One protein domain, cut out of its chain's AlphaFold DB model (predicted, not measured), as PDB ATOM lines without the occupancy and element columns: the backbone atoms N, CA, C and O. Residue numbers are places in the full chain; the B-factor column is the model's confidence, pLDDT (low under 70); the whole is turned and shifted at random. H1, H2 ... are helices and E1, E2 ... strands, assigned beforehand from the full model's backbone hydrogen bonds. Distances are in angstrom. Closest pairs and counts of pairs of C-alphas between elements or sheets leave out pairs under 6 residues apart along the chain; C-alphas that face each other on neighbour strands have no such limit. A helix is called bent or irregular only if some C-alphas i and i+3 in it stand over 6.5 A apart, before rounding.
ATOM      1  N   GLU A  22      29.010  36.244 -35.358       69.69
ATOM      2  CA  GLU A  22      28.880  34.892 -35.912       69.69
ATOM      3  C   GLU A  22      30.182  34.448 -36.599       69.69
ATOM      4  O   GLU A  22      30.632  33.317 -36.414       69.69
ATOM      5  N   GLY A  23      30.856  35.353 -37.319       64.56
ATOM      6  CA  GLY A  23      32.175  35.102 -37.897       64.56
ATOM      7  C   GLY A  23      33.243  34.819 -36.837       64.56
ATOM      8  O   GLY A  23      33.978  33.840 -36.960       64.56
ATOM      9  N   LEU A  24      33.311  35.634 -35.779       53.41
ATOM     10  CA  LEU A  24      34.258  35.490 -34.667       53.41
ATOM     11  C   LEU A  24      33.968  34.240 -33.810       53.41
ATOM     12  O   LEU A  24      34.908  33.615 -33.312       53.41
ATOM     13  N   GLU A  25      32.698  33.863 -33.641       65.94
ATOM     14  CA  GLU A  25      32.278  32.597 -33.023       65.94
ATOM     15  C   GLU A  25      32.676  31.400 -33.897       65.94
ATOM     16  O   GLU A  25      33.261  30.437 -33.394       65.94
ATOM     17  N   GLY A  26      32.449  31.483 -35.212       62.59
ATOM     18  CA  GLY A  26      32.782  30.433 -36.179       62.59
ATOM     19  C   GLY A  26      34.274  30.097 -36.228       62.59
ATOM     20  O   GLY A  26      34.640  28.928 -36.347       62.59
ATOM     21  N   VAL A  27      35.144  31.096 -36.050       61.03
ATOM     22  CA  VAL A  27      36.607  30.906 -35.930       61.03
ATOM     23  C   VAL A  27      37.080  30.723 -34.475       61.03
ATOM     24  O   VAL A  27      38.276  30.713 -34.184       61.03
ATOM     25  N   GLY A  28      36.151  30.590 -33.522       54.06
ATOM     26  CA  GLY A  28      36.430  30.258 -32.123       54.06
ATOM     27  C   GLY A  28      37.170  31.328 -31.313       54.06
ATOM     28  O   GLY A  28      37.792  30.979 -30.300       54.06
ATOM     29  N   ILE A  29      37.122  32.592 -31.750       51.81
ATOM     30  CA  ILE A  29      37.608  33.769 -31.005       51.81
ATOM     31  C   ILE A  29      36.654  34.077 -29.874       51.81
ATOM     32  O   ILE A  29      37.053  34.137 -28.711       51.81
ATOM     33  N   LEU A  30      35.393  34.277 -30.248       61.22
ATOM     34  CA  LEU A  30      34.309  34.407 -29.307       61.22
ATOM     35  C   LEU A  30      33.857  33.001 -28.957       61.22
ATOM     36  O   LEU A  30      33.740  32.116 -29.802       61.22
ATOM     37  N   ARG A  31      33.668  32.786 -27.663       72.88
ATOM     38  CA  ARG A  31      33.015  31.590 -27.167       72.88
ATOM     39  C   ARG A  31      31.761  32.047 -26.472       72.88
ATOM     40  O   ARG A  31      31.842  32.760 -25.474       72.88
ATOM     41  N   THR A  32      30.636  31.588 -26.980       79.75
ATOM     42  CA  THR A  32      29.364  31.752 -26.298       79.75
ATOM     43  C   THR A  32      29.387  30.861 -25.075       79.75
ATOM     44  O   THR A  32      29.545  29.642 -25.157       79.75
ATOM     45  N   ILE A  33      29.325  31.499 -23.914       79.31
ATOM     46  CA  ILE A  33      29.253  30.804 -22.642       79.31
ATOM     47  C   ILE A  33      27.775  30.648 -22.343       79.31
ATOM     48  O   ILE A  33      27.082  31.630 -22.090       79.31
ATOM     49  N   GLN A  34      27.297  29.410 -22.417       84.69
ATOM     50  CA  GLN A  34      26.015  29.073 -21.828       84.69
ATOM     51  C   GLN A  34      26.202  29.045 -20.316       84.69
ATOM     52  O   GLN A  34      27.108  28.378 -19.814       84.69
ATOM     53  N   ILE A  35      25.383  29.829 -19.629       88.06
ATOM     54  CA  ILE A  35      25.323  29.878 -18.178       88.06
ATOM     55  C   ILE A  35      23.962  29.320 -17.809       88.06
ATOM     56  O   ILE A  35      22.943  29.816 -18.297       88.06
ATOM     57  N   ASP A  36      23.948  28.261 -17.011       92.56
ATOM     58  CA  ASP A  36      22.700  27.705 -16.517       92.56
ATOM     59  C   ASP A  36      22.086  28.597 -15.425       92.56
ATOM     60  O   ASP A  36      22.697  29.533 -14.895       92.56
ATOM     61  N   HIS A  37      20.813  28.341 -15.139       92.38
ATOM     62  CA  HIS A  37      20.055  29.146 -14.196       92.38
ATOM     63  C   HIS A  37      20.544  28.973 -12.753       92.38
ATOM     64  O   HIS A  37      20.603  29.952 -12.013       92.38
ATOM     65  N   GLU A  38      20.939  27.757 -12.372       94.25
ATOM     66  CA  GLU A  38      21.426  27.430 -11.027       94.25
ATOM     67  C   GLU A  38      22.734  28.161 -10.708       94.25
ATOM     68  O   GLU A  38      22.909  28.691  -9.612       94.25
ATOM     69  N   TYR A  39      23.625  28.276 -11.687       94.56
ATOM     70  CA  TYR A  39      24.867  29.018 -11.576       94.56
ATOM     71  C   TYR A  39      24.611  30.514 -11.404       94.56
ATOM     72  O   TYR A  39      25.176  31.141 -10.507       94.56
ATOM     73  N   MET A  40      23.729  31.101 -12.224       95.50
ATOM     74  CA  MET A  40      23.341  32.508 -12.059       95.50
ATOM     75  C   MET A  40      22.738  32.754 -10.674       95.50
ATOM     76  O   MET A  40      23.082  33.740 -10.022       95.50
ATOM     77  N   GLN A  41      21.884  31.838 -10.213       96.50
ATOM     78  CA  GLN A  41      21.263  31.879  -8.896       96.50
ATOM     79  C   GLN A  41      22.309  31.844  -7.776       96.50
ATOM     80  O   GLN A  41      22.259  32.687  -6.881       96.50
ATOM     81  N   ALA A  42      23.269  30.918  -7.841       95.44
ATOM     82  CA  ALA A  42      24.340  30.789  -6.857       95.44
ATOM     83  C   ALA A  42      25.212  32.051  -6.791       95.44
ATOM     84  O   ALA A  42      25.491  32.555  -5.704       95.44
ATOM     85  N   VAL A  43      25.585  32.605  -7.948       94.50
ATOM     86  CA  VAL A  43      26.367  33.845  -8.033       94.50
ATOM     87  C   VAL A  43      25.589  35.041  -7.481       94.50
ATOM     88  O   VAL A  43      26.178  35.912  -6.850       94.50
ATOM     89  N   ALA A  44      24.273  35.105  -7.694       96.12
ATOM     90  CA  ALA A  44      23.452  36.221  -7.234       96.12
ATOM     91  C   ALA A  44      23.163  36.207  -5.723       96.12
ATOM     92  O   ALA A  44      22.769  37.247  -5.196       96.12
ATOM     93  N   GLN A  45      23.354  35.082  -5.020       96.31
ATOM     94  CA  GLN A  45      22.949  34.931  -3.614       96.31
ATOM     95  C   GLN A  45      23.458  36.044  -2.683       96.31
ATOM     96  O   GLN A  45      22.630  36.637  -1.987       96.31
ATOM     97  N   PRO A  46      24.754  36.409  -2.681       94.88
ATOM     98  CA  PRO A  46      25.237  37.457  -1.782       94.88
ATOM     99  C   PRO A  46      24.603  38.824  -2.067       94.88
ATOM    100  O   PRO A  46      24.310  39.584  -1.146       94.88
ATOM    101  N   LEU A  47      24.328  39.114  -3.344       95.31
ATOM    102  CA  LEU A  47      23.658  40.345  -3.759       95.31
ATOM    103  C   LEU A  47      22.181  40.353  -3.358       95.31
ATOM    104  O   LEU A  47      21.690  41.384  -2.910       95.31
ATOM    105  N   ILE A  48      21.480  39.224  -3.497       96.69
ATOM    106  CA  ILE A  48      20.088  39.077  -3.047       96.69
ATOM    107  C   ILE A  48      20.010  39.320  -1.534       96.69
ATOM    108  O   ILE A  48      19.175  40.097  -1.076       96.69
ATOM    109  N   GLN A  49      20.927  38.735  -0.760       95.62
ATOM    110  CA  GLN A  49      21.000  38.957   0.685       95.62
ATOM    111  C   GLN A  49      21.273  40.432   1.018       95.62
ATOM    112  O   GLN A  49      20.546  41.019   1.818       95.62
ATOM    113  N   ALA A  50      22.241  41.067   0.351       94.25
ATOM    114  CA  ALA A  50      22.551  42.482   0.569       94.25
ATOM    115  C   ALA A  50      21.363  43.398   0.235       94.25
ATOM    116  O   ALA A  50      21.048  44.319   0.986       94.25
ATOM    117  N   LEU A  51      20.661  43.116  -0.866       94.38
ATOM    118  CA  LEU A  51      19.446  43.829  -1.257       94.38
ATOM    119  C   LEU A  51      18.347  43.673  -0.204       94.38
ATOM    120  O   LEU A  51      17.740  44.671   0.168       94.38
ATOM    121  N   SER A  52      18.135  42.466   0.325       94.44
ATOM    122  CA  SER A  52      17.098  42.224   1.338       94.44
ATOM    123  C   SER A  52      17.334  42.999   2.638       94.44
ATOM    124  O   SER A  52      16.383  43.414   3.294       94.44
ATOM    125  N   LEU A  53      18.601  43.240   2.991       94.00
ATOM    126  CA  LEU A  53      18.984  43.951   4.210       94.00
ATOM    127  C   LEU A  53      19.028  45.475   4.025       94.00
ATOM    128  O   LEU A  53      18.721  46.210   4.960       94.00
ATOM    129  N   HIS A  54      19.392  45.959   2.829       92.25
ATOM    130  CA  HIS A  54      19.737  47.371   2.596       92.25
ATOM    131  C   HIS A  54      18.928  48.058   1.483       92.25
ATOM    132  O   HIS A  54      19.263  49.170   1.061       92.25
ATOM    133  N   ALA A  55      17.851  47.445   0.989       89.75
ATOM    134  CA  ALA A  55      17.022  48.027  -0.068       89.75
ATOM    135  C   ALA A  55      16.432  49.396   0.301       89.75
ATOM    136  O   ALA A  55      16.315  50.276  -0.559       89.75
ATOM    137  N   GLU A  56      16.059  49.611   1.565       88.25
ATOM    138  CA  GLU A  56      15.537  50.904   2.011       88.25
ATOM    139  C   GLU A  56      16.595  52.013   1.908       88.25
ATOM    140  O   GLU A  56      16.318  53.075   1.339       88.25
ATOM    141  N   ASP A  57      17.815  51.749   2.376       88.44
ATOM    142  CA  ASP A  57      18.933  52.692   2.292       88.44
ATOM    143  C   ASP A  57      19.292  52.995   0.839       88.44
ATOM    144  O   ASP A  57      19.502  54.156   0.473       88.44
ATOM    145  N   LEU A  58      19.280  51.974  -0.024       84.25
ATOM    146  CA  LEU A  58      19.509  52.157  -1.450       84.25
ATOM    147  C   LEU A  58      18.432  53.044  -2.084       84.25
ATOM    148  O   LEU A  58      18.761  53.968  -2.821       84.25
ATOM    149  N   ARG A  59      17.146  52.829  -1.779       84.12
ATOM    150  CA  ARG A  59      16.062  53.683  -2.297       84.12
ATOM    151  C   ARG A  59      16.219  55.135  -1.862       84.12
ATOM    152  O   ARG A  59      16.048  56.042  -2.681       84.12
ATOM    153  N   ARG A  60      16.553  55.351  -0.585       83.62
ATOM    154  CA  ARG A  60      16.748  56.686  -0.001       83.62
ATOM    155  C   ARG A  60      17.931  57.404  -0.643       83.62
ATOM    156  O   ARG A  60      17.776  58.529  -1.109       83.62
ATOM    157  N   THR A  61      19.087  56.747  -0.707       81.62
ATOM    158  CA  THR A  61      20.320  57.328  -1.262       81.62
ATOM    159  C   THR A  61      20.213  57.561  -2.763       81.62
ATOM    160  O   THR A  61      20.605  58.622  -3.249       81.62
ATOM    161  N   LYS A  62      19.615  56.612  -3.492       74.31
ATOM    162  CA  LYS A  62      19.522  56.645  -4.954       74.31
ATOM    163  C   LYS A  62      18.288  57.370  -5.500       74.31
ATOM    164  O   LYS A  62      18.052  57.449  -6.702       74.31
ATOM    165  N   SER A  63      17.474  57.954  -4.615       68.06
ATOM    166  CA  SER A  63      16.254  58.690  -4.984       68.06
ATOM    167  C   SER A  63      15.310  57.895  -5.905       68.06
ATOM    168  O   SER A  63      14.607  58.469  -6.748       68.06
ATOM    169  N   PHE A  64      15.282  56.569  -5.757       67.06
ATOM    170  CA  PHE A  64      14.329  55.714  -6.455       67.06
ATOM    171  C   PHE A  64      12.963  55.879  -5.781       67.06
ATOM    172  O   PHE A  64      12.766  55.478  -4.637       67.06
ATOM    173  N   GLN A  65      12.019  56.526  -6.472       58.22
ATOM    174  CA  GLN A  65      10.631  56.639  -6.018       58.22
ATOM    175  C   GLN A  65       9.762  55.710  -6.868       58.22
ATOM    176  O   GLN A  65       9.367  56.060  -7.980       58.22
ATOM    177  N   GLY A  66       9.479  54.517  -6.339       61.84
ATOM    178  CA  GLY A  66       8.788  53.456  -7.076       61.84
ATOM    179  C   GLY A  66       9.627  52.923  -8.242       61.84
ATOM    180  O   GLY A  66      10.853  52.948  -8.203       61.84
ATOM    181  N   ALA A  67       8.965  52.496  -9.317       56.62
ATOM    182  CA  ALA A  67       9.595  51.913 -10.504       56.62
ATOM    183  C   ALA A  67      10.397  52.906 -11.380       56.62
ATOM    184  O   ALA A  67      10.888  52.517 -12.438       56.62
ATOM    185  N   TRP A  68      10.517  54.189 -11.019       62.25
ATOM    186  CA  TRP A  68      11.170  55.183 -11.879       62.25
ATOM    187  C   TRP A  68      12.083  56.132 -11.090       62.25
ATOM    188  O   TRP A  68      11.620  56.793 -10.156       62.25
ATOM    189  N   PRO A  69      13.366  56.287 -11.474       58.88
ATOM    190  CA  PRO A  69      14.215  57.310 -10.881       58.88
ATOM    191  C   PRO A  69      13.675  58.696 -11.255       58.88
ATOM    192  O   PRO A  69      13.604  59.079 -12.425       58.88
ATOM    193  N   LYS A  70      13.266  59.476 -10.256       51.50
ATOM    194  CA  LYS A  70      12.621  60.777 -10.463       51.50
ATOM    195  C   LYS A  70      13.651  61.788 -10.965       51.50
ATOM    196  O   LYS A  70      14.434  62.285 -10.168       51.50
ATOM    197  N   LYS A  71      13.683  62.090 -12.274       51.81
ATOM    198  CA  LYS A  71      14.656  63.034 -12.882       51.81
ATOM    199  C   LYS A  71      16.089  62.838 -12.343       51.81
ATOM    200  O   LYS A  71      16.804  63.817 -12.123       51.81
ATOM    201  N   SER A  72      16.490  61.600 -12.045       49.22
ATOM    202  CA  SER A  72      17.755  61.385 -11.354       49.22
ATOM    203  C   SER A  72      18.890  61.444 -12.375       49.22
ATOM    204  O   SER A  72      18.769  60.976 -13.509       49.22
ATOM    205  N   ARG A  73      20.013  62.047 -11.980       56.62
ATOM    206  CA  ARG A  73      21.275  61.962 -12.734       56.62
ATOM    207  C   ARG A  73      21.848  60.542 -12.727       56.62
ATOM    208  O   ARG A  73      22.928  60.316 -13.275       56.62
ATOM    209  N   GLU A  74      21.172  59.600 -12.081       63.50
ATOM    210  CA  GLU A  74      21.696  58.268 -11.909       63.50
ATOM    211  C   GLU A  74      21.586  57.465 -13.182       63.50
ATOM    212  O   GLU A  74      20.566  57.404 -13.872       63.50
ATOM    213  N   ARG A  75      22.688  56.790 -13.475       76.75
ATOM    214  CA  ARG A  75      22.732  55.847 -14.571       76.75
ATOM    215  C   ARG A  75      21.904  54.638 -14.159       76.75
ATOM    216  O   ARG A  75      22.080  54.085 -13.074       76.75
ATOM    217  N   THR A  76      21.020  54.213 -15.043       83.88
ATOM    218  CA  THR A  76      20.358  52.913 -14.946       83.88
ATOM    219  C   THR A  76      21.173  51.878 -15.702       83.88
ATOM    220  O   THR A  76      21.772  52.206 -16.727       83.88
ATOM    221  N   PHE A  77      21.119  50.631 -15.266       86.06
ATOM    222  CA  PHE A  77      21.645  49.495 -16.012       86.06
ATOM    223  C   PHE A  77      20.485  48.606 -16.441       86.06
ATOM    224  O   PHE A  77      19.464  48.542 -15.756       86.06
ATOM    225  N   THR A  78      20.600  47.997 -17.617       88.62
ATOM    226  CA  THR A  78      19.529  47.171 -18.173       88.62
ATOM    227  C   THR A  78      20.105  45.834 -18.593       88.62
ATOM    228  O   THR A  78      21.104  45.800 -19.307       88.62
ATOM    229  N   LEU A  79      19.473  44.754 -18.145       88.81
ATOM    230  CA  LEU A  79      19.835  43.384 -18.492       88.81
ATOM    231  C   LEU A  79      18.622  42.668 -19.068       88.81
ATOM    232  O   LEU A  79      17.495  42.880 -18.622       88.81
ATOM    233  N   GLY A  80      18.855  41.807 -20.057       89.75
ATOM    234  CA  GLY A  80      17.813  40.903 -20.536       89.75
ATOM    235  C   GLY A  80      17.402  39.949 -19.417       89.75
ATOM    236  O   GLY A  80      18.262  39.421 -18.717       89.75
ATOM    237  N   GLY A  81      16.106  39.699 -19.262       87.56
ATOM    238  CA  GLY A  81      15.546  38.890 -18.182       87.56
ATOM    239  C   GLY A  81      16.130  37.480 -18.129       87.56
ATOM    240  O   GLY A  81      16.295  36.930 -17.050       87.56
ATOM    241  N   ARG A  82      16.536  36.901 -19.262       90.31
ATOM    242  CA  ARG A  82      17.217  35.593 -19.294       90.31
ATOM    243  C   ARG A  82      18.582  35.562 -18.595       90.31
ATOM    244  O   ARG A  82      19.050  34.487 -18.256       90.31
ATOM    245  N   TRP A  83      19.214  36.719 -18.406       91.31
ATOM    246  CA  TRP A  83      20.506  36.858 -17.729       91.31
ATOM    247  C   TRP A  83      20.365  37.131 -16.235       91.31
ATOM    248  O   TRP A  83      21.363  37.409 -15.579       91.31
ATOM    249  N   LEU A  84      19.143  37.105 -15.703       93.31
ATOM    250  CA  LEU A  84      18.860  37.335 -14.296       93.31
ATOM    251  C   LEU A  84      18.189  36.088 -13.701       93.31
ATOM    252  O   LEU A  84      17.244  35.567 -14.307       93.31
ATOM    253  N   PRO A  85      18.641  35.619 -12.526       95.81
ATOM    254  CA  PRO A  85      17.918  34.606 -11.770       95.81
ATOM    255  C   PRO A  85      16.528  35.111 -11.359       95.81
ATOM    256  O   PRO A  85      16.340  36.324 -11.243       95.81
ATOM    257  N   SER A  86      15.559  34.208 -11.157       94.06
ATOM    258  CA  SER A  86      14.194  34.569 -10.728       94.06
ATOM    259  C   SER A  86      14.216  35.400  -9.455       94.06
ATOM    260  O   SER A  86      13.706  36.511  -9.444       94.06
ATOM    261  N   ASP A  87      14.944  34.937  -8.447       96.19
ATOM    262  CA  ASP A  87      14.905  35.522  -7.109       96.19
ATOM    263  C   ASP A  87      15.516  36.927  -7.089       96.19
ATOM    264  O   ASP A  87      15.045  37.815  -6.382       96.19
ATOM    265  N   LEU A  88      16.534  37.166  -7.927       96.06
ATOM    266  CA  LEU A  88      17.079  38.508  -8.113       96.06
ATOM    267  C   LEU A  88      16.090  39.425  -8.843       96.06
ATOM    268  O   LEU A  88      16.061  40.621  -8.571       96.06
ATOM    269  N   LYS A  89      15.283  38.913  -9.778       94.75
ATOM    270  CA  LYS A  89      14.221  39.729 -10.387       94.75
ATOM    271  C   LYS A  89      13.165  40.072  -9.354       94.75
ATOM    272  O   LYS A  89      12.809  41.240  -9.248       94.75
ATOM    273  N   ASP A  90      12.708  39.071  -8.612       94.69
ATOM    274  CA  ASP A  90      11.615  39.199  -7.660       94.69
ATOM    275  C   ASP A  90      11.972  40.233  -6.596       94.69
ATOM    276  O   ASP A  90      11.264  41.229  -6.472       94.69
ATOM    277  N   ILE A  91      13.153  40.128  -5.978       95.06
ATOM    278  CA  ILE A  91      13.592  41.110  -4.979       95.06
ATOM    279  C   ILE A  91      13.745  42.523  -5.556       95.06
ATOM    280  O   ILE A  91      13.401  43.504  -4.901       95.06
ATOM    281  N   LEU A  92      14.223  42.669  -6.799       93.19
ATOM    282  CA  LEU A  92      14.342  43.989  -7.423       93.19
ATOM    283  C   LEU A  92      12.970  44.614  -7.683       93.19
ATOM    284  O   LEU A  92      12.821  45.827  -7.541       93.19
ATOM    285  N   ILE A  93      11.975  43.815  -8.061       91.81
ATOM    286  CA  ILE A  93      10.606  44.291  -8.265       91.81
ATOM    287  C   ILE A  93       9.934  44.596  -6.921       91.81
ATOM    288  O   ILE A  93       9.410  45.699  -6.752       91.81
ATOM    289  N   GLU A  94       9.985  43.667  -5.965       92.12
ATOM    290  CA  GLU A  94       9.388  43.790  -4.628       92.12
ATOM    291  C   GLU A  94       9.926  45.018  -3.885       92.12
ATOM    292  O   GLU A  94       9.161  45.842  -3.372       92.12
ATOM    293  N   GLU A  95      11.239  45.235  -3.938       90.94
ATOM    294  CA  GLU A  95      11.878  46.378  -3.291       90.94
ATOM    295  C   GLU A  95      11.760  47.687  -4.077       90.94
ATOM    296  O   GLU A  95      12.246  48.727  -3.632       90.94
ATOM    297  N   ASN A  96      11.058  47.699  -5.215       89.69
ATOM    298  CA  ASN A  96      10.945  48.857  -6.108       89.69
ATOM    299  C   ASN A  96      12.316  49.385  -6.583       89.69
ATOM    300  O   ASN A  96      12.523  50.587  -6.758       89.69
ATOM    301  N   LEU A  97      13.262  48.471  -6.786       88.75
ATOM    302  CA  LEU A  97      14.604  48.721  -7.311       88.75
ATOM    303  C   LEU A  97      14.736  48.319  -8.784       88.75
ATOM    304  O   LEU A  97      15.786  48.505  -9.391       88.75
ATOM    305  N   GLY A  98      13.685  47.783  -9.392       88.94
ATOM    306  CA  GLY A  98      13.683  47.407 -10.792       88.94
ATOM    307  C   GLY A  98      12.312  47.537 -11.427       88.94
ATOM    308  O   GLY A  98      11.289  47.619 -10.751       88.94
ATOM    309  N   PHE A  99      12.295  47.560 -12.755       87.50
ATOM    310  CA  PHE A  99      11.063  47.444 -13.521       87.50
ATOM    311  C   PHE A  99      11.304  46.787 -14.870       87.50
ATOM    312  O   PHE A  99      12.353  46.973 -15.502       87.50
ATOM    313  N   TYR A 100      10.308  46.034 -15.324       87.56
ATOM    314  CA  TYR A 100      10.330  45.451 -16.651       87.56
ATOM    315  C   TYR A 100      10.082  46.519 -17.708       87.56
ATOM    316  O   TYR A 100       9.125  47.293 -17.661       87.56
ATOM    317  N   LYS A 101      10.955  46.525 -18.703       83.69
ATOM    318  CA  LYS A 101      10.772  47.224 -19.960       83.69
ATOM    319  C   LYS A 101      10.658  46.163 -21.041       83.69
ATOM    320  O   LYS A 101      11.623  45.456 -21.325       83.69
ATOM    321  N   PHE A 102       9.487  46.063 -21.655       77.19
ATOM    322  CA  PHE A 102       9.316  45.173 -22.793       77.19
ATOM    323  C   PHE A 102      10.091  45.728 -23.992       77.19
ATOM    324  O   PHE A 102       9.895  46.885 -24.382       77.19
ATOM    325  N   ASN A 103      11.001  44.934 -24.559       71.75
ATOM    326  CA  ASN A 103      11.715  45.314 -25.768       71.75
ATOM    327  C   ASN A 103      11.015  44.707 -26.988       71.75
ATOM    328  O   ASN A 103      11.236  43.548 -27.330       71.75
ATOM    329  N   LEU A 104      10.201  45.525 -27.663       68.31
ATOM    330  CA  LEU A 104       9.447  45.120 -28.855       68.31
ATOM    331  C   LEU A 104      10.342  44.584 -29.985       68.31
ATOM    332  O   LEU A 104       9.894  43.749 -30.759       68.31
ATOM    333  N   SER A 105      11.604  45.020 -30.079       67.00
ATOM    334  CA  SER A 105      12.511  44.601 -31.157       67.00
ATOM    335  C   SER A 105      13.072  43.192 -30.973       67.00
ATOM    336  O   SER A 105      13.443  42.548 -31.950       67.00
ATOM    337  N   HIS A 106      13.161  42.713 -29.731       64.44
ATOM    338  CA  HIS A 106      13.726  41.398 -29.418       64.44
ATOM    339  C   HIS A 106      12.708  40.432 -28.816       64.44
ATOM    340  O   HIS A 106      13.067  39.289 -28.562       64.44
ATOM    341  N   MET A 107      11.463  40.880 -28.606       71.44
ATOM    342  CA  MET A 107      10.417  40.121 -27.907       71.44
ATOM    343  C   MET A 107      10.900  39.564 -26.559       71.44
ATOM    344  O   MET A 107      10.445  38.519 -26.111       71.44
ATOM    345  N   ASP A 108      11.826  40.284 -25.922       78.94
ATOM    346  CA  ASP A 108      12.483  39.888 -24.683       78.94
ATOM    347  C   ASP A 108      12.178  40.923 -23.596       78.94
ATOM    348  O   ASP A 108      12.201  42.143 -23.820       78.94
ATOM    349  N   GLU A 109      11.939  40.434 -22.386       85.69
ATOM    350  CA  GLU A 109      11.774  41.267 -21.200       85.69
ATOM    351  C   GLU A 109      13.133  41.770 -20.731       85.69
ATOM    352  O   GLU A 109      14.073  40.996 -20.554       85.69
ATOM    353  N   TRP A 110      13.270  43.080 -20.555       90.12
ATOM    354  CA  TRP A 110      14.491  43.688 -20.039       90.12
ATOM    355  C   TRP A 110      14.205  44.239 -18.649       90.12
ATOM    356  O   TRP A 110      13.264  45.012 -18.480       90.12
ATOM    357  N   LEU A 111      15.013  43.877 -17.655       91.12
ATOM    358  CA  LEU A 111      14.904  44.453 -16.320       91.12
ATOM    359  C   LEU A 111      15.842  45.653 -16.222       91.12
ATOM    360  O   LEU A 111      17.059  45.535 -16.407       91.12
ATOM    361  N   ARG A 112      15.267  46.822 -15.943       89.69
ATOM    362  CA  ARG A 112      16.013  48.057 -15.703       89.69
ATOM    363  C   ARG A 112      16.130  48.293 -14.204       89.69
ATOM    364  O   ARG A 112      15.129  48.208 -13.507       89.69
ATOM    365  N   MET A 113      17.334  48.609 -13.734       90.62
ATOM    366  CA  MET A 113      17.688  48.721 -12.309       90.62
ATOM    367  C   MET A 113      18.726  49.843 -12.069       90.62
ATOM    368  O   MET A 113      19.297  50.356 -13.046       90.62
ATOM    369  N   PRO A 114      19.014  50.244 -10.811       88.06
ATOM    370  CA  PRO A 114      20.139  51.114 -10.485       88.06
ATOM    371  C   PRO A 114      21.447  50.592 -11.087       88.06
ATOM    372  O   PRO A 114      21.740  49.395 -11.032       88.06
ATOM    373  N   SER A 115      22.274  51.478 -11.653       85.62
ATOM    374  CA  SER A 115      23.508  51.019 -12.309       85.62
ATOM    375  C   SER A 115      24.523  50.382 -11.382       85.62
ATOM    376  O   SER A 115      25.340  49.595 -11.850       85.62
ATOM    377  N   VAL A 116      24.511  50.720 -10.094       86.25
ATOM    378  CA  VAL A 116      25.380  50.068  -9.110       86.25
ATOM    379  C   VAL A 116      25.029  48.586  -8.978       86.25
ATOM    380  O   VAL A 116      25.907  47.750  -9.154       86.25
ATOM    381  N   VAL A 117      23.741  48.259  -8.838       90.50
ATOM    382  CA  VAL A 117      23.245  46.881  -8.717       90.50
ATOM    383  C   VAL A 117      23.545  46.073  -9.978       90.50
ATOM    384  O   VAL A 117      24.133  44.997  -9.908       90.50
ATOM    385  N   GLY A 118      23.216  46.620 -11.153       89.88
ATOM    386  CA  GLY A 118      23.452  45.915 -12.414       89.88
ATOM    387  C   GLY A 118      24.934  45.665 -12.703       89.88
ATOM    388  O   GLY A 118      25.292  44.602 -13.207       89.88
ATOM    389  N   ARG A 119      25.813  46.613 -12.344       87.06
ATOM    390  CA  ARG A 119      27.269  46.441 -12.474       87.06
ATOM    391  C   ARG A 119      27.822  45.440 -11.467       87.06
ATOM    392  O   ARG A 119      28.663  44.641 -11.858       87.06
ATOM    393  N   LEU A 120      27.347  45.456 -10.221       89.88
ATOM    394  CA  LEU A 120      27.728  44.473  -9.202       89.88
ATOM    395  C   LEU A 120      27.413  43.060  -9.675       89.88
ATOM    396  O   LEU A 120      28.326  42.253  -9.813       89.88
ATOM    397  N   TYR A 121      26.158  42.803 -10.044       92.88
ATOM    398  CA  TYR A 121      25.740  41.492 -10.534       92.88
ATOM    399  C   TYR A 121      26.541  41.044 -11.766       92.88
ATOM    400  O   TYR A 121      27.065  39.932 -11.806       92.88
ATOM    401  N   HIS A 122      26.696  41.923 -12.762       89.19
ATOM    402  CA  HIS A 122      27.489  41.608 -13.951       89.19
ATOM    403  C   HIS A 122      28.961  41.320 -13.600       89.19
ATOM    404  O   HIS A 122      29.574  40.433 -14.189       89.19
ATOM    405  N   GLY A 123      29.524  42.033 -12.621       87.56
ATOM    406  CA  GLY A 123      30.882  41.826 -12.120       87.56
ATOM    407  C   GLY A 123      31.068  40.490 -11.431       87.56
ATOM    408  O   GLY A 123      32.003  39.766 -11.768       87.56
ATOM    409  N   MET A 124      30.144  40.146 -10.537       90.56
ATOM    410  CA  MET A 124      30.090  38.850  -9.864       90.56
ATOM    411  C   MET A 124      30.035  37.715 -10.886       90.56
ATOM    412  O   MET A 124      30.834  36.781 -10.826       90.56
ATOM    413  N   LEU A 125      29.154  37.837 -11.883       90.69
ATOM    414  CA  LEU A 125      28.975  36.832 -12.928       90.69
ATOM    415  C   LEU A 125      30.239  36.645 -13.770       90.69
ATOM    416  O   LEU A 125      30.720  35.523 -13.932       90.69
ATOM    417  N   VAL A 126      30.811  37.741 -14.268       86.75
ATOM    418  CA  VAL A 126      32.023  37.708 -15.098       86.75
ATOM    419  C   VAL A 126      33.233  37.198 -14.306       86.75
ATOM    420  O   VAL A 126      33.989  36.379 -14.832       86.75
ATOM    421  N   SER A 127      33.389  37.621 -13.048       85.00
ATOM    422  CA  SER A 127      34.468  37.177 -12.154       85.00
ATOM    423  C   SER A 127      34.364  35.679 -11.845       85.00
ATOM    424  O   SER A 127      35.338  34.946 -12.016       85.00
ATOM    425  N   SER A 128      33.164  35.188 -11.511       88.12
ATOM    426  CA  SER A 128      32.933  33.764 -11.244       88.12
ATOM    427  C   SER A 128      33.252  32.898 -12.469       88.12
ATOM    428  O   SER A 128      33.990  31.921 -12.369       88.12
ATOM    429  N   ILE A 129      32.793  33.298 -13.666       86.44
ATOM    430  CA  ILE A 129      33.084  32.565 -14.914       86.44
ATOM    431  C   ILE A 129      34.590  32.512 -15.186       86.44
ATOM    432  O   ILE A 129      35.114  31.495 -15.650       86.44
ATOM    433  N   ALA A 130      35.287  33.623 -14.958       82.31
ATOM    434  CA  ALA A 130      36.717  33.706 -15.193       82.31
ATOM    435  C   ALA A 130      37.501  32.825 -14.216       82.31
ATOM    436  O   ALA A 130      38.395  32.097 -14.657       82.31
ATOM    437  N   LYS A 131      37.113  32.815 -12.933       79.94
ATOM    438  CA  LYS A 131      37.680  31.942 -11.900       79.94
ATOM    439  C   LYS A 131      37.542  30.468 -12.283       79.94
ATOM    440  O   LYS A 131      38.553  29.771 -12.375       79.94
ATOM    441  N   ASP A 132      36.333  30.028 -12.624       79.75
ATOM    442  CA  ASP A 132      36.057  28.636 -13.004       79.75
ATOM    443  C   ASP A 132      36.829  28.195 -14.250       79.75
ATOM    444  O   ASP A 132      37.196  27.029 -14.413       79.75
ATOM    445  N   ARG A 133      37.119  29.140 -15.147       76.88
ATOM    446  CA  ARG A 133      37.834  28.879 -16.400       76.88
ATOM    447  C   ARG A 133      39.321  29.205 -16.343       76.88
ATOM    448  O   ARG A 133      39.974  29.156 -17.390       76.88
ATOM    449  N   MET A 134      39.870  29.518 -15.165       67.44
ATOM    450  CA  MET A 134      41.269  29.935 -14.987       67.44
ATOM    451  C   MET A 134      41.676  31.021 -16.000       67.44
ATOM    452  O   MET A 134      42.681  30.900 -16.704       67.44
ATOM    453  N   SER A 135      40.819  32.025 -16.161       68.00
ATOM    454  CA  SER A 135      40.966  33.128 -17.113       68.00
ATOM    455  C   SER A 135      40.984  34.464 -16.368       68.00
ATOM    456  O   SER A 135      40.517  34.546 -15.238       68.00
ATOM    457  N   SER A 136      41.505  35.520 -16.997       63.16
ATOM    458  CA  SER A 136      41.407  36.887 -16.476       63.16
ATOM    459  C   SER A 136      40.292  37.657 -17.183       63.16
ATOM    460  O   SER A 136      40.126  37.566 -18.401       63.16
ATOM    461  N   CYS A 137      39.515  38.425 -16.421       65.50
ATOM    462  CA  CYS A 137      38.540  39.354 -16.979       65.50
ATOM    463  C   CYS A 137      39.274  40.573 -17.545       65.50
ATOM    464  O   CYS A 137      40.028  41.228 -16.830       65.50
ATOM    465  N   VAL A 138      39.037  40.902 -18.815       58.66
ATOM    466  CA  VAL A 138      39.523  42.146 -19.424       58.66
ATOM    467  C   VAL A 138      38.316  42.863 -20.011       58.66
ATOM    468  O   VAL A 138      37.722  42.385 -20.975       58.66
ATOM    469  N   GLY A 139      37.930  43.983 -19.402       53.84
ATOM    470  CA  GLY A 139      36.836  44.835 -19.860       53.84
ATOM    471  C   GLY A 139      37.292  46.287 -19.912       53.84
ATOM    472  O   GLY A 139      37.843  46.803 -18.944       53.84
ATOM    473  N   ASP A 140      37.069  46.935 -21.048       43.22
ATOM    474  CA  ASP A 140      37.369  48.347 -21.317       43.22
ATOM    475  C   ASP A 140      36.424  49.300 -20.574       43.22
ATOM    476  O   ASP A 140      36.769  50.445 -20.272       43.22
ATOM    477  N   ARG A 141      35.223  48.826 -20.240       47.59
ATOM    478  CA  ARG A 141      34.257  49.547 -19.423       47.59
ATOM    479  C   ARG A 141      33.515  48.548 -18.544       47.59
ATOM    480  O   ARG A 141      32.958  47.591 -19.057       47.59
ATOM    481  N   PHE A 142      33.464  48.819 -17.240       50.97
ATOM    482  CA  PHE A 142      32.282  48.635 -16.375       50.97
ATOM    483  C   PHE A 142      32.440  47.906 -15.057       50.97
ATOM    484  O   PHE A 142      31.470  47.927 -14.305       50.97
ATOM    485  N   LEU A 143      33.591  47.360 -14.692       54.19
ATOM    486  CA  LEU A 143      33.620  46.550 -13.479       54.19
ATOM    487  C   LEU A 143      34.785  46.905 -12.549       54.19
ATOM    488  O   LEU A 143      35.660  46.072 -12.340       54.19
ATOM    489  N   PRO A 144      34.775  48.107 -11.930       51.53
ATOM    490  CA  PRO A 144      35.665  48.400 -10.800       51.53
ATOM    491  C   PRO A 144      35.457  47.432  -9.620       51.53
ATOM    492  O   PRO A 144      36.217  47.457  -8.666       51.53
ATOM    493  N   THR A 145      34.428  46.588  -9.682       54.91
ATOM    494  CA  THR A 145      34.037  45.649  -8.640       54.91
ATOM    495  C   THR A 145      34.489  44.207  -8.877       54.91
ATOM    496  O   THR A 145      34.307  43.404  -7.976       54.91
ATOM    497  N   ILE A 146      35.099  43.854 -10.026       56.94
ATOM    498  CA  ILE A 146      35.637  42.485 -10.253       56.94
ATOM    499  C   ILE A 146      36.644  42.074  -9.166       56.94
ATOM    500  O   ILE A 146      36.746  40.886  -8.869       56.94
ATOM    501  N   ASP A 147      37.347  43.047  -8.583       58.09
ATOM    502  CA  ASP A 147      38.472  42.833  -7.668       58.09
ATOM    503  C   ASP A 147      38.080  42.861  -6.179       58.09
ATOM    504  O   ASP A 147      38.954  42.988  -5.319       58.09
ATOM    505  N   LEU A 148      36.788  42.743  -5.839       62.66
ATOM    506  CA  LEU A 148      36.426  42.477  -4.447       62.66
ATOM    507  C   LEU A 148      37.033  41.120  -4.037       62.66
ATOM    508  O   LEU A 148      36.765  40.125  -4.717       62.66
ATOM    509  N   PRO A 149      37.869  41.069  -2.973       56.16
ATOM    510  CA  PRO A 149      38.562  39.847  -2.561       56.16
ATOM    511  C   PRO A 149      37.584  38.692  -2.354       56.16
ATOM    512  O   PRO A 149      37.866  37.558  -2.738       56.16
ATOM    513  N   GLU A 150      36.412  39.025  -1.807       74.06
ATOM    514  CA  GLU A 150      35.272  38.144  -1.635       74.06
ATOM    515  C   GLU A 150      33.979  38.937  -1.865       74.06
ATOM    516  O   GLU A 150      33.875  40.122  -1.541       74.06
ATOM    517  N   TRP A 151      32.993  38.283  -2.476       84.81
ATOM    518  CA  TRP A 151      31.657  38.838  -2.684       84.81
ATOM    519  C   TRP A 151      30.787  38.570  -1.457       84.81
ATOM    520  O   TRP A 151      29.797  37.844  -1.548       84.81
ATOM    521  N   ASP A 152      31.193  39.089  -0.303       88.19
ATOM    522  CA  ASP A 152      30.392  39.005   0.914       88.19
ATOM    523  C   ASP A 152      29.285  40.078   0.932       88.19
ATOM    524  O   ASP A 152      29.321  41.078   0.206       88.19
ATOM    525  N   THR A 153      28.263  39.838   1.747       87.88
ATOM    526  CA  THR A 153      27.068  40.681   1.840       87.88
ATOM    527  C   THR A 153      27.376  42.108   2.304       87.88
ATOM    528  O   THR A 153      26.800  43.052   1.757       87.88
ATOM    529  N   ASP A 154      28.302  42.282   3.248       85.81
ATOM    530  CA  ASP A 154      28.634  43.579   3.850       85.81
ATOM    531  C   ASP A 154      29.417  44.456   2.861       85.81
ATOM    532  O   ASP A 154      29.093  45.627   2.653       85.81
ATOM    533  N   SER A 155      30.391  43.866   2.167       85.00
ATOM    534  CA  SER A 155      31.172  44.493   1.100       85.00
ATOM    535  C   SER A 155      30.274  44.945  -0.054       85.00
ATOM    536  O   SER A 155      30.424  46.051  -0.584       85.00
ATOM    537  N   ILE A 156      29.296  44.116  -0.440       89.25
ATOM    538  CA  ILE A 156      28.310  44.471  -1.467       89.25
ATOM    539  C   ILE A 156      27.445  45.645  -0.994       89.25
ATOM    540  O   ILE A 156      27.286  46.616  -1.738       89.25
ATOM    541  N   ALA A 157      26.921  45.588   0.233       87.00
ATOM    542  CA  ALA A 157      26.103  46.653   0.807       87.00
ATOM    543  C   ALA A 157      26.856  47.990   0.864       87.00
ATOM    544  O   ALA A 157      26.320  49.024   0.454       87.00
ATOM    545  N   GLN A 158      28.125  47.962   1.277       84.56
ATOM    546  CA  GLN A 158      28.979  49.144   1.321       84.56
ATOM    547  C   GLN A 158      29.124  49.786  -0.066       84.56
ATOM    548  O   GLN A 158      28.869  50.981  -0.228       84.56
ATOM    549  N   VAL A 159      29.446  48.997  -1.098       84.69
ATOM    550  CA  VAL A 159      29.579  49.504  -2.478       84.69
ATOM    551  C   VAL A 159      28.255  50.074  -3.000       84.69
ATOM    552  O   VAL A 159      28.242  51.070  -3.733       84.69
ATOM    553  N   MET A 160      27.133  49.460  -2.627       86.06
ATOM    554  CA  MET A 160      25.798  49.898  -3.030       86.06
ATOM    555  C   MET A 160      25.414  51.257  -2.441       86.06
ATOM    556  O   MET A 160      24.881  52.106  -3.167       86.06
ATOM    557  N   VAL A 161      25.697  51.465  -1.153       81.44
ATOM    558  CA  VAL A 161      25.324  52.677  -0.414       81.44
ATOM    559  C   VAL A 161      26.287  53.826  -0.700       81.44
ATOM    560  O   VAL A 161      25.848  54.940  -0.985       81.44
ATOM    561  N   GLU A 162      27.593  53.568  -0.675       74.06
ATOM    562  CA  GLU A 162      28.586  54.639  -0.716       74.06
ATOM    563  C   GLU A 162      28.762  55.224  -2.130       74.06
ATOM    564  O   GLU A 162      29.207  56.358  -2.260       74.06
ATOM    565  N   ASP A 163      28.400  54.525  -3.214       62.44
ATOM    566  CA  ASP A 163      28.756  54.905  -4.607       62.44
ATOM    567  C   ASP A 163      30.266  55.103  -4.831       62.44
ATOM    568  O   ASP A 163      30.711  55.658  -5.841       62.44
ATOM    569  N   HIS A 164      31.082  54.649  -3.882       53.28
ATOM    570  CA  HIS A 164      32.518  54.617  -4.037       53.28
ATOM    571  C   HIS A 164      32.792  53.343  -4.826       53.28
ATOM    572  O   HIS A 164      32.679  52.230  -4.318       53.28
ATOM    573  N   SER A 165      33.109  53.492  -6.117       49.44
ATOM    574  CA  SER A 165      33.840  52.425  -6.805       49.44
ATOM    575  C   SER A 165      35.061  52.140  -5.932       49.44
ATOM    576  O   SER A 165      35.776  53.112  -5.671       49.44
ATOM    577  N   PRO A 166      35.271  50.907  -5.433       46.56
ATOM    578  CA  PRO A 166      36.370  50.633  -4.521       46.56
ATOM    579  C   PRO A 166      37.651  51.185  -5.146       46.56
ATOM    580  O   PRO A 166      38.018  50.850  -6.272       46.56
ATOM    581  N   THR A 167      38.260  52.151  -4.460       42.22
ATOM    582  CA  THR A 167      39.412  52.915  -4.959       42.22
ATOM    583  C   THR A 167      40.670  52.050  -5.017       42.22
ATOM    584  O   THR A 167      41.711  52.490  -5.495       42.22
ATOM    585  N   THR A 168      40.593  50.809  -4.547       40.69
ATOM    586  CA  THR A 168      41.672  49.840  -4.597       40.69
ATOM    587  C   THR A 168      41.964  49.464  -6.054       40.69
ATOM    588  O   THR A 168      41.232  48.713  -6.685       40.69
TER     589      THR A 168
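AT A GLANCE: This is residues 22 to 168 of the 357 residues of an uncharacterized protein of Nonomuraea maritima (UniProt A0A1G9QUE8). A long helix, H2, is the core, with the short helix H3 along one part of it and H4 and H5 packed on it as a three-helix bundle, up and down, each helix running against the one before it. A small twisted sheet, grazed by H3 and H4, adjoins these helices, and the free-standing residues 23 to 29, of which 23 to 26 belong to H1, stick out as an arm. The printed part has 147 residues, with five named helices and three named strands that follow each other along the chain as H1 H2 E1 H3 E2 E3 H4 H5; the sheet runs E1 E3 E2, antiparallel, and the class is mixed, helices and strands. The whole is compact, with a radius of gyration of the C-alphas of 15.7 A and spans of 48 by 40 by 28 A.

IN THESE COORDINATES: H1 is residues 22 to 26, from C-alpha 22 at (28.880, 34.892, -35.912). H2, residues 37 to 61, is 31.0 A long from C-alpha 37 at (20.055, 29.146, -14.196). It has a kink of 73 degrees near residue 54 and is irregular: C-alphas 53 and 56 are 8.1 A apart. E1 is residues 76 to 80, H3 residues 86 to 94 and E2 residues 99 to 103. E3, residues 108 to 114, is 19.7 A long, and H4, residues 115 to 132, is 25.7 A long. H5, residues 153 to 162, ends with C-alpha 162 at (28.586, 54.639, -0.716).

HOW THE PARTS SIT: H2 is the hub. With residues 41 to 52 alone it touches H3, the same way at a shallow tilt of 14 degrees; the closest C-alphas, of Ile 48 and Leu 88, are 5.9 A apart. With residues 40 to 47 alone it touches H4, opposite ways at a shallow tilt of 27 degrees; the closest C-alphas are Val 43 and Leu 125, 6.3 A. It touches H5 the same way at a steep tilt of 43 degrees, closest at the C-alphas of Ala 50 and Thr 153, 5.0 A. H4 and H5 form a helical hairpin at 37 degrees, only just steep; their closest C-alphas, of Val 116 and Met 160, are 6.1 A apart. E1, H3 and E2 form a split strand-helix-strand unit, two strands running the same way with E3 between them, its crossover right-handed. N 77 of E1 and O 113 of E3 are 2.9 A apart, within hydrogen-bond range. E2 and E3 are a hairpin, with N 101 and O 110 at 2.8 A. Every O i to N i+4 pair is within hydrogen-bond range in H1, H3, H4 and H5, and 17 of 21 in H2.

THE WHOLE: The C-alphas farthest apart, of Val 27 and Arg 60, are 48.5 A apart. The printed part has no cut. The links H2 to E1 and H4 to H5 are long. Confidence is under 70 at residues 22 to 30, 63 to 74, 104 to 106, 134 to 149 and 163 to 168.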